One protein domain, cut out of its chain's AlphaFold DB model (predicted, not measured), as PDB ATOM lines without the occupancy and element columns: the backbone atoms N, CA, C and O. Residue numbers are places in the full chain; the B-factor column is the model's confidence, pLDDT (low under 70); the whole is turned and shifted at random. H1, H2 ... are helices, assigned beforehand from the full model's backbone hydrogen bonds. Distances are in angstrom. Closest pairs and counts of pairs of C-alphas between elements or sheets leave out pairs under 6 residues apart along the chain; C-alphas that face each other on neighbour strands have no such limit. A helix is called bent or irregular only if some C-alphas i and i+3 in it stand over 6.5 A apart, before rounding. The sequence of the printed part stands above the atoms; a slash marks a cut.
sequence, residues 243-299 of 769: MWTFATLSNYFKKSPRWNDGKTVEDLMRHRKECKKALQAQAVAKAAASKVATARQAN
ATOM      1  N   MET A 243      -7.688 -93.182 -29.913       31.88
ATOM      2  CA  MET A 243      -7.903 -91.936 -29.171       31.88
ATOM      3  C   MET A 243      -6.628 -91.114 -28.868       31.88
ATOM      4  O   MET A 243      -6.714 -90.063 -28.232       31.88
ATOM      5  N   TRP A 244      -5.446 -91.569 -29.296       27.28
ATOM      6  CA  TRP A 244      -4.152 -91.062 -28.806       27.28
ATOM      7  C   TRP A 244      -3.604 -89.810 -29.513       27.28
ATOM      8  O   TRP A 244      -3.023 -88.946 -28.855       27.28
ATOM      9  N   THR A 245      -3.821 -89.637 -30.821       36.62
ATOM     10  CA  THR A 245      -3.211 -88.536 -31.606       36.62
ATOM     11  C   THR A 245      -3.677 -87.127 -31.206       36.62
ATOM     12  O   THR A 245      -3.046 -86.133 -31.567       36.62
ATOM     13  N   PHE A 246      -4.747 -87.007 -30.413       31.89
ATOM     14  CA  PHE A 246      -5.274 -85.719 -29.950       31.89
ATOM     15  C   PHE A 246      -4.545 -85.111 -28.739       31.89
ATOM     16  O   PHE A 246      -4.681 -83.907 -28.498       31.89
ATOM     17  N   ALA A 247      -3.773 -85.894 -27.977       33.94
ATOM     18  CA  ALA A 247      -3.084 -85.398 -26.779       33.94
ATOM     19  C   ALA A 247      -2.011 -84.346 -27.125       33.94
ATOM     20  O   ALA A 247      -1.953 -83.277 -26.511       33.94
ATOM     21  N   THR A 248      -1.217 -84.609 -28.165       35.22
ATOM     22  CA  THR A 248      -0.126 -83.737 -28.625       35.22
ATOM     23  C   THR A 248      -0.650 -82.402 -29.160       35.22
ATOM     24  O   THR A 248      -0.144 -81.340 -28.796       35.22
ATOM     25  N   LEU A 249      -1.730 -82.435 -29.953       32.56
ATOM     26  CA  LEU A 249      -2.394 -81.232 -30.471       32.56
ATOM     27  C   LEU A 249      -3.012 -80.380 -29.350       32.56
ATOM     28  O   LEU A 249      -2.883 -79.157 -29.367       32.56
ATOM     29  N   SER A 250      -3.628 -81.011 -28.343       33.12
ATOM     30  CA  SER A 250      -4.213 -80.324 -27.179       33.12
ATOM     31  C   SER A 250      -3.201 -79.421 -26.462       33.12
ATOM     32  O   SER A 250      -3.489 -78.259 -26.172       33.12
ATOM     33  N   ASN A 251      -1.979 -79.915 -26.235       38.50
ATOM     34  CA  ASN A 251      -0.930 -79.131 -25.580       38.50
ATOM     35  C   ASN A 251      -0.335 -78.030 -26.477       38.50
ATOM     36  O   ASN A 251       0.129 -77.021 -25.947       38.50
ATOM     37  N   TYR A 252      -0.407 -78.163 -27.806       34.56
ATOM     38  CA  TYR A 252      -0.015 -77.096 -28.734       34.56
ATOM     39  C   TYR A 252      -1.026 -75.933 -28.712       34.56
ATOM     40  O   TYR A 252      -0.645 -74.770 -28.579       34.56
ATOM     41  N   PHE A 253      -2.331 -76.235 -28.742       42.16
ATOM     42  CA  PHE A 253      -3.381 -75.207 -28.738       42.16
ATOM     43  C   PHE A 253      -3.523 -74.452 -27.406       42.16
ATOM     44  O   PHE A 253      -3.917 -73.288 -27.426       42.16
ATOM     45  N   LYS A 254      -3.121 -75.037 -26.266       42.56
ATOM     46  CA  LYS A 254      -3.085 -74.337 -24.961       42.56
ATOM     47  C   LYS A 254      -2.245 -73.050 -24.950       42.56
ATOM     48  O   LYS A 254      -2.443 -72.229 -24.061       42.56
ATOM     49  N   LYS A 255      -1.314 -72.865 -25.897       41.38
ATOM     50  CA  LYS A 255      -0.431 -71.683 -25.968       41.38
ATOM     51  C   LYS A 255      -0.909 -70.575 -26.922       41.38
ATOM     52  O   LYS A 255      -0.246 -69.545 -26.993       41.38
ATOM     53  N   SER A 256      -2.035 -70.736 -27.631       37.34
ATOM     54  CA  SER A 256      -2.572 -69.697 -28.529       37.34
ATOM     55  C   SER A 256      -3.926 -69.158 -28.040       37.34
ATOM     56  O   SER A 256      -4.919 -69.885 -28.086       37.34
ATOM     57  N   PRO A 257      -4.019 -67.888 -27.595       38.16
ATOM     58  CA  PRO A 257      -5.236 -67.353 -26.979       38.16
ATOM     59  C   PRO A 257      -6.334 -66.948 -27.979       38.16
ATOM     60  O   PRO A 257      -7.425 -66.572 -27.552       38.16
ATOM     61  N   ARG A 258      -6.075 -66.975 -29.295       38.81
ATOM     62  CA  ARG A 258      -7.068 -66.641 -30.332       38.81
ATOM     63  C   ARG A 258      -6.923 -67.527 -31.563       38.81
ATOM     64  O   ARG A 258      -5.854 -67.599 -32.163       38.81
ATOM     65  N   TRP A 259      -8.035 -68.130 -31.972       44.69
ATOM     66  CA  TRP A 259      -8.215 -68.673 -33.316       44.69
ATOM     67  C   TRP A 259      -8.884 -67.603 -34.198       44.69
ATOM     68  O   TRP A 259      -9.479 -66.650 -33.682       44.69
ATOM     69  N   ASN A 260      -8.790 -67.739 -35.522       48.88
ATOM     70  CA  ASN A 260      -9.498 -66.835 -36.433       48.88
ATOM     71  C   ASN A 260     -11.026 -66.965 -36.260       48.88
ATOM     72  O   ASN A 260     -11.531 -67.935 -35.697       48.88
ATOM     73  N   ASP A 261     -11.756 -65.944 -36.711       52.78
ATOM     74  CA  ASP A 261     -13.214 -65.781 -36.563       52.78
ATOM     75  C   ASP A 261     -13.732 -65.582 -35.123       52.78
ATOM     76  O   ASP A 261     -14.942 -65.573 -34.897       52.78
ATOM     77  N   GLY A 262     -12.847 -65.369 -34.140       68.62
ATOM     78  CA  GLY A 262     -13.215 -64.859 -32.810       68.62
ATOM     79  C   GLY A 262     -13.949 -65.841 -31.888       68.62
ATOM     80  O   GLY A 262     -14.429 -65.429 -30.833       68.62
ATOM     81  N   LYS A 263     -14.022 -67.123 -32.260       68.31
ATOM     82  CA  LYS A 263     -14.545 -68.208 -31.413       68.31
ATOM     83  C   LYS A 263     -13.492 -68.646 -30.399       68.31
ATOM     84  O   LYS A 263     -12.302 -68.688 -30.718       68.31
ATOM     85  N   THR A 264     -13.917 -68.991 -29.189       87.31
ATOM     86  CA  THR A 264     -12.998 -69.414 -28.123       87.31
ATOM     87  C   THR A 264     -12.705 -70.917 -28.189       87.31
ATOM     88  O   THR A 264     -13.398 -71.694 -28.852       87.31
ATOM     89  N   VAL A 265     -11.689 -71.365 -27.443       80.38
ATOM     90  CA  VAL A 265     -11.440 -72.803 -27.214       80.38
ATOM     91  C   VAL A 265     -12.649 -73.471 -26.531       80.38
ATOM     92  O   VAL A 265     -12.918 -74.652 -26.750       80.38
ATOM     93  N   GLU A 266     -13.433 -72.711 -25.761       80.94
ATOM     94  CA  GLU A 266     -14.667 -73.186 -25.133       80.94
ATOM     95  C   GLU A 266     -15.765 -73.469 -26.162       80.94
ATOM     96  O   GLU A 266     -16.477 -74.458 -26.015       80.94
ATOM     97  N   ASP A 267     -15.882 -72.664 -27.225       82.94
ATOM     98  CA  ASP A 267     -16.828 -72.916 -28.319       82.94
ATOM     99  C   ASP A 267     -16.481 -74.212 -29.065       82.94
ATOM    100  O   ASP A 267     -17.366 -75.023 -29.345       82.94
ATOM    101  N   LEU A 268     -15.189 -74.463 -29.317       80.06
ATOM    102  CA  LEU A 268     -14.714 -75.729 -29.888       80.06
ATOM    103  C   LEU A 268     -15.036 -76.916 -28.963       80.06
ATOM    104  O   LEU A 268     -15.506 -77.958 -29.420       80.06
ATOM    105  N   MET A 269     -14.825 -76.764 -27.654       86.06
ATOM    106  CA  MET A 269     -15.119 -77.809 -26.668       86.06
ATOM    107  C   MET A 269     -16.626 -78.018 -26.450       86.06
ATOM    108  O   MET A 269     -17.055 -79.152 -26.213       86.06
ATOM    109  N   ARG A 270     -17.451 -76.973 -26.592       86.44
ATOM    110  CA  ARG A 270     -18.921 -77.058 -26.614       86.44
ATOM    111  C   ARG A 270     -19.386 -77.829 -27.847       86.44
ATOM    112  O   ARG A 270     -20.098 -78.820 -27.702       86.44
ATOM    113  N   HIS A 271     -18.870 -77.478 -29.024       84.25
ATOM    114  CA  HIS A 271     -19.174 -78.178 -30.269       84.25
ATOM    115  C   HIS A 271     -18.719 -79.650 -30.242       84.25
ATOM    116  O   HIS A 271     -19.450 -80.539 -30.670       84.25
ATOM    117  N   ARG A 272     -17.564 -79.958 -29.630       88.00
ATOM    118  CA  ARG A 272     -17.121 -81.346 -29.385       88.00
ATOM    119  C   ARG A 272     -18.107 -82.126 -28.502       88.00
ATOM    120  O   ARG A 272     -18.373 -83.295 -28.785       88.00
ATOM    121  N   LYS A 273     -18.665 -81.506 -27.451       89.06
ATOM    122  CA  LYS A 273     -19.704 -82.124 -26.602       89.06
ATOM    123  C   LYS A 273     -21.006 -82.363 -27.380       89.06
ATOM    124  O   LYS A 273     -21.605 -83.424 -27.230       89.06
ATOM    125  N   GLU A 274     -21.414 -81.425 -28.233       88.06
ATOM    126  CA  GLU A 274     -22.591 -81.552 -29.108       88.06
ATOM    127  C   GLU A 274     -22.423 -82.689 -30.129       88.06
ATOM    128  O   GLU A 274     -23.279 -83.569 -30.209       88.06
ATOM    129  N   CYS A 275     -21.289 -82.747 -30.833       80.81
ATOM    130  CA  CYS A 275     -20.987 -83.820 -31.782       80.81
ATOM    131  C   CYS A 275     -20.890 -85.197 -31.103       80.81
ATOM    132  O   CYS A 275     -21.398 -86.173 -31.655       80.81
ATOM    133  N   LYS A 276     -20.334 -85.297 -29.881       89.94
ATOM    134  CA  LYS A 276     -20.359 -86.557 -29.112       89.94
ATOM    135  C   LYS A 276     -21.797 -86.994 -28.800       89.94
ATOM    136  O   LYS A 276     -22.125 -88.155 -29.028       89.94
ATOM    137  N   LYS A 277     -22.668 -86.075 -28.358       88.19
ATOM    138  CA  LYS A 277     -24.094 -86.370 -28.122       88.19
ATOM    139  C   LYS A 277     -24.821 -86.798 -29.403       88.19
ATOM    140  O   LYS A 277     -25.600 -87.746 -29.362       88.19
ATOM    141  N   ALA A 278     -24.545 -86.152 -30.538       84.88
ATOM    142  CA  ALA A 278     -25.137 -86.509 -31.829       84.88
ATOM    143  C   ALA A 278     -24.728 -87.921 -32.292       84.88
ATOM    144  O   ALA A 278     -25.587 -88.705 -32.692       84.88
ATOM    145  N   LEU A 279     -23.444 -88.278 -32.168       87.31
ATOM    146  CA  LEU A 279     -22.947 -89.622 -32.489       87.31
ATOM    147  C   LEU A 279     -23.523 -90.694 -31.551       87.31
ATOM    148  O   LEU A 279     -23.919 -91.761 -32.015       87.31
ATOM    149  N   GLN A 280     -23.647 -90.406 -30.250       90.56
ATOM    150  CA  GLN A 280     -24.305 -91.309 -29.296       90.56
ATOM    151  C   GLN A 280     -25.789 -91.518 -29.642       90.56
ATOM    152  O   GLN A 280     -26.251 -92.657 -29.680       90.56
ATOM    153  N   ALA A 281     -26.525 -90.453 -29.980       88.25
ATOM    154  CA  ALA A 281     -27.914 -90.561 -30.432       88.25
ATOM    155  C   ALA A 281     -28.044 -91.371 -31.737       88.25
ATOM    156  O   ALA A 281     -28.953 -92.193 -31.864       88.25
ATOM    157  N   GLN A 282     -27.114 -91.206 -32.685       89.94
ATOM    158  CA  GLN A 282     -27.082 -91.990 -33.923       89.94
ATOM    159  C   GLN A 282     -26.782 -93.477 -33.666       89.94
ATOM    160  O   GLN A 282     -27.389 -94.339 -34.304       89.94
ATOM    161  N   ALA A 283     -25.891 -93.795 -32.722       88.31
ATOM    162  CA  ALA A 283     -25.604 -95.171 -32.319       88.31
ATOM    163  C   ALA A 283     -26.830 -95.844 -31.674       88.31
ATOM    164  O   ALA A 283     -27.199 -96.950 -32.070       88.31
ATOM    165  N   VAL A 284     -27.521 -95.149 -30.761       94.25
ATOM    166  CA  VAL A 284     -28.780 -95.625 -30.157       94.25
ATOM    167  C   VAL A 284     -29.865 -95.830 -31.221       94.25
ATOM    168  O   VAL A 284     -30.536 -96.861 -31.216       94.25
ATOM    169  N   ALA A 285     -30.000 -94.914 -32.186       90.88
ATOM    170  CA  ALA A 285     -30.948 -95.057 -33.291       90.88
ATOM    171  C   ALA A 285     -30.635 -96.271 -34.189       90.88
ATOM    172  O   ALA A 285     -31.550 -97.015 -34.547       90.88
ATOM    173  N   LYS A 286     -29.356 -96.529 -34.506       91.81
ATOM    174  CA  LYS A 286     -28.935 -97.736 -35.245       91.81
ATOM    175  C   LYS A 286     -29.213 -99.021 -34.456       91.81
ATOM    176  O   LYS A 286     -29.725 -99.980 -35.030       91.81
ATOM    177  N   ALA A 287     -28.942 -99.037 -33.150       90.88
ATOM    178  CA  ALA A 287     -29.236-100.183 -32.287       90.88
ATOM    179  C   ALA A 287     -30.749-100.470 -32.194       90.88
ATOM    180  O   ALA A 287     -31.165-101.625 -32.269       90.88
ATOM    181  N   ALA A 288     -31.582 -99.426 -32.099       92.25
ATOM    182  CA  ALA A 288     -33.037 -99.555 -32.123       92.25
ATOM    183  C   ALA A 288     -33.549-100.089 -33.474       92.25
ATOM    184  O   ALA A 288     -34.347-101.025 -33.495       92.25
ATOM    185  N   ALA A 289     -33.052 -99.556 -34.596       92.12
ATOM    186  CA  ALA A 289     -33.408-100.031 -35.935       92.12
ATOM    187  C   ALA A 289     -33.026-101.508 -36.153       92.12
ATOM    188  O   ALA A 289     -33.831-102.274 -36.681       92.12
ATOM    189  N   SER A 290     -31.846-101.923 -35.677       93.81
ATOM    190  CA  SER A 290     -31.407-103.325 -35.698       93.81
ATOM    191  C   SER A 290     -32.367-104.234 -34.916       93.81
ATOM    192  O   SER A 290     -32.892-105.197 -35.474       93.81
ATOM    193  N   LYS A 291     -32.716-103.872 -33.671       93.94
ATOM    194  CA  LYS A 291     -33.682-104.637 -32.856       93.94
ATOM    195  C   LYS A 291     -35.059-104.758 -33.526       93.94
ATOM    196  O   LYS A 291     -35.670-105.822 -33.457       93.94
ATOM    197  N   VAL A 292     -35.534-103.713 -34.212       93.69
ATOM    198  CA  VAL A 292     -36.789-103.758 -34.990       93.69
ATOM    199  C   VAL A 292     -36.676-104.692 -36.202       93.69
ATOM    200  O   VAL A 292     -37.609-105.451 -36.463       93.69
ATOM    201  N   ALA A 293     -35.543-104.698 -36.911       90.69
ATOM    202  CA  ALA A 293     -35.309-105.613 -38.030       90.69
ATOM    203  C   ALA A 293     -35.286-107.086 -37.576       90.69
ATOM    204  O   ALA A 293     -35.976-107.918 -38.165       90.69
ATOM    205  N   THR A 294     -34.581-107.408 -36.485       91.88
ATOM    206  CA  THR A 294     -34.555-108.766 -35.914       91.88
ATOM    207  C   THR A 294     -35.938-109.209 -35.425       91.88
ATOM    208  O   THR A 294     -36.361-110.328 -35.712       91.88
ATOM    209  N   ALA A 295     -36.687-108.329 -34.749       88.94
ATOM    210  CA  ALA A 295     -38.054-108.622 -34.308       88.94
ATOM    211  C   ALA A 295     -39.008-108.878 -35.490       88.94
ATOM    212  O   ALA A 295     -39.843-109.784 -35.433       88.94
ATOM    213  N   ARG A 296     -38.857-108.125 -36.588       91.62
ATOM    214  CA  ARG A 296     -39.599-108.353 -37.833       91.62
ATOM    215  C   ARG A 296     -39.260-109.713 -38.451       91.62
ATOM    216  O   ARG A 296     -40.177-110.475 -38.738       91.62
ATOM    217  N   GLN A 297     -37.976-110.049 -38.578       89.88
ATOM    218  CA  GLN A 297     -37.528-111.327 -39.143       89.88
ATOM    219  C   GLN A 297     -37.997-112.536 -38.306       89.88
ATOM    220  O   GLN A 297     -38.352-113.576 -38.858       89.88
ATOM    221  N   ALA A 298     -38.052-112.399 -36.976       86.56
ATOM    222  CA  ALA A 298     -38.614-113.416 -36.086       86.56
ATOM    223  C   ALA A 298     -40.133-113.600 -36.287       86.56
ATOM    224  O   ALA A 298     -40.617-114.730 -36.340       86.56
ATOM    225  N   ASN A 299     -40.885-112.506 -36.455       87.69
ATOM    226  CA  ASN A 299     -42.318-112.560 -36.759       87.69
ATOM    227  C   ASN A 299     -42.595-113.194 -38.136       87.69
ATOM    228  O   ASN A 299     -43.480-114.034 -38.260       87.69
TER     229      ASN A 299
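This is residues 243 to 299 of the 769 residues of an uncharacterized protein of Serendipita indica (strain DSM 11827) (UniProt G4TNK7). A single long helix, H2, is the shaft of a J-shaped hook; the link from residue 254 to residue 264 makes the bend, and the short helix H1 is the small arm that folds back beside one end of the shaft, with open space between the two. There is no compact core. The printed part has 57 residues with two named helices, H1 then H2, and no named strand: its class is all helix. It is extended, with a radius of gyration of the C-alphas of 18.9 A, and H2 makes most of the length of its 59 by 25 by 12 A spans.

H1, residues 246 to 253, comes first, and residues 243 to 252 stand free. A long link of 11 residues then leads to H2, residues 265 to 299. H1 and H2 are apart, with no C-alpha of the one within 8 A of the other. Residues 258 to 264 of the link stand free, and so do residues 266 to 299, which belong to H2. In H1 and H2 every O i to N i+4 pair is within hydrogen-bond range.

H1, Phe 246 to Phe 253, begins with C-alpha 246 at (-5.274, -85.719, -29.950). H2, Val 265 to Asn 299, has 35 residues and measures 51.2 A from C-alpha 265 at (-11.440, -72.803, -27.214) to C-alpha 299 at (-42.318, -112.560, -36.759). Neither helix is bent.

The two C-alphas farthest apart are those of Lys 255 and Asn 299, at 59.5 A. The printed part has no cut. The model's confidence is low, under 70, at residues 243 to 263; the mean pLDDT is 35 for H1, 88 for H2 and 70.9 for the printed part.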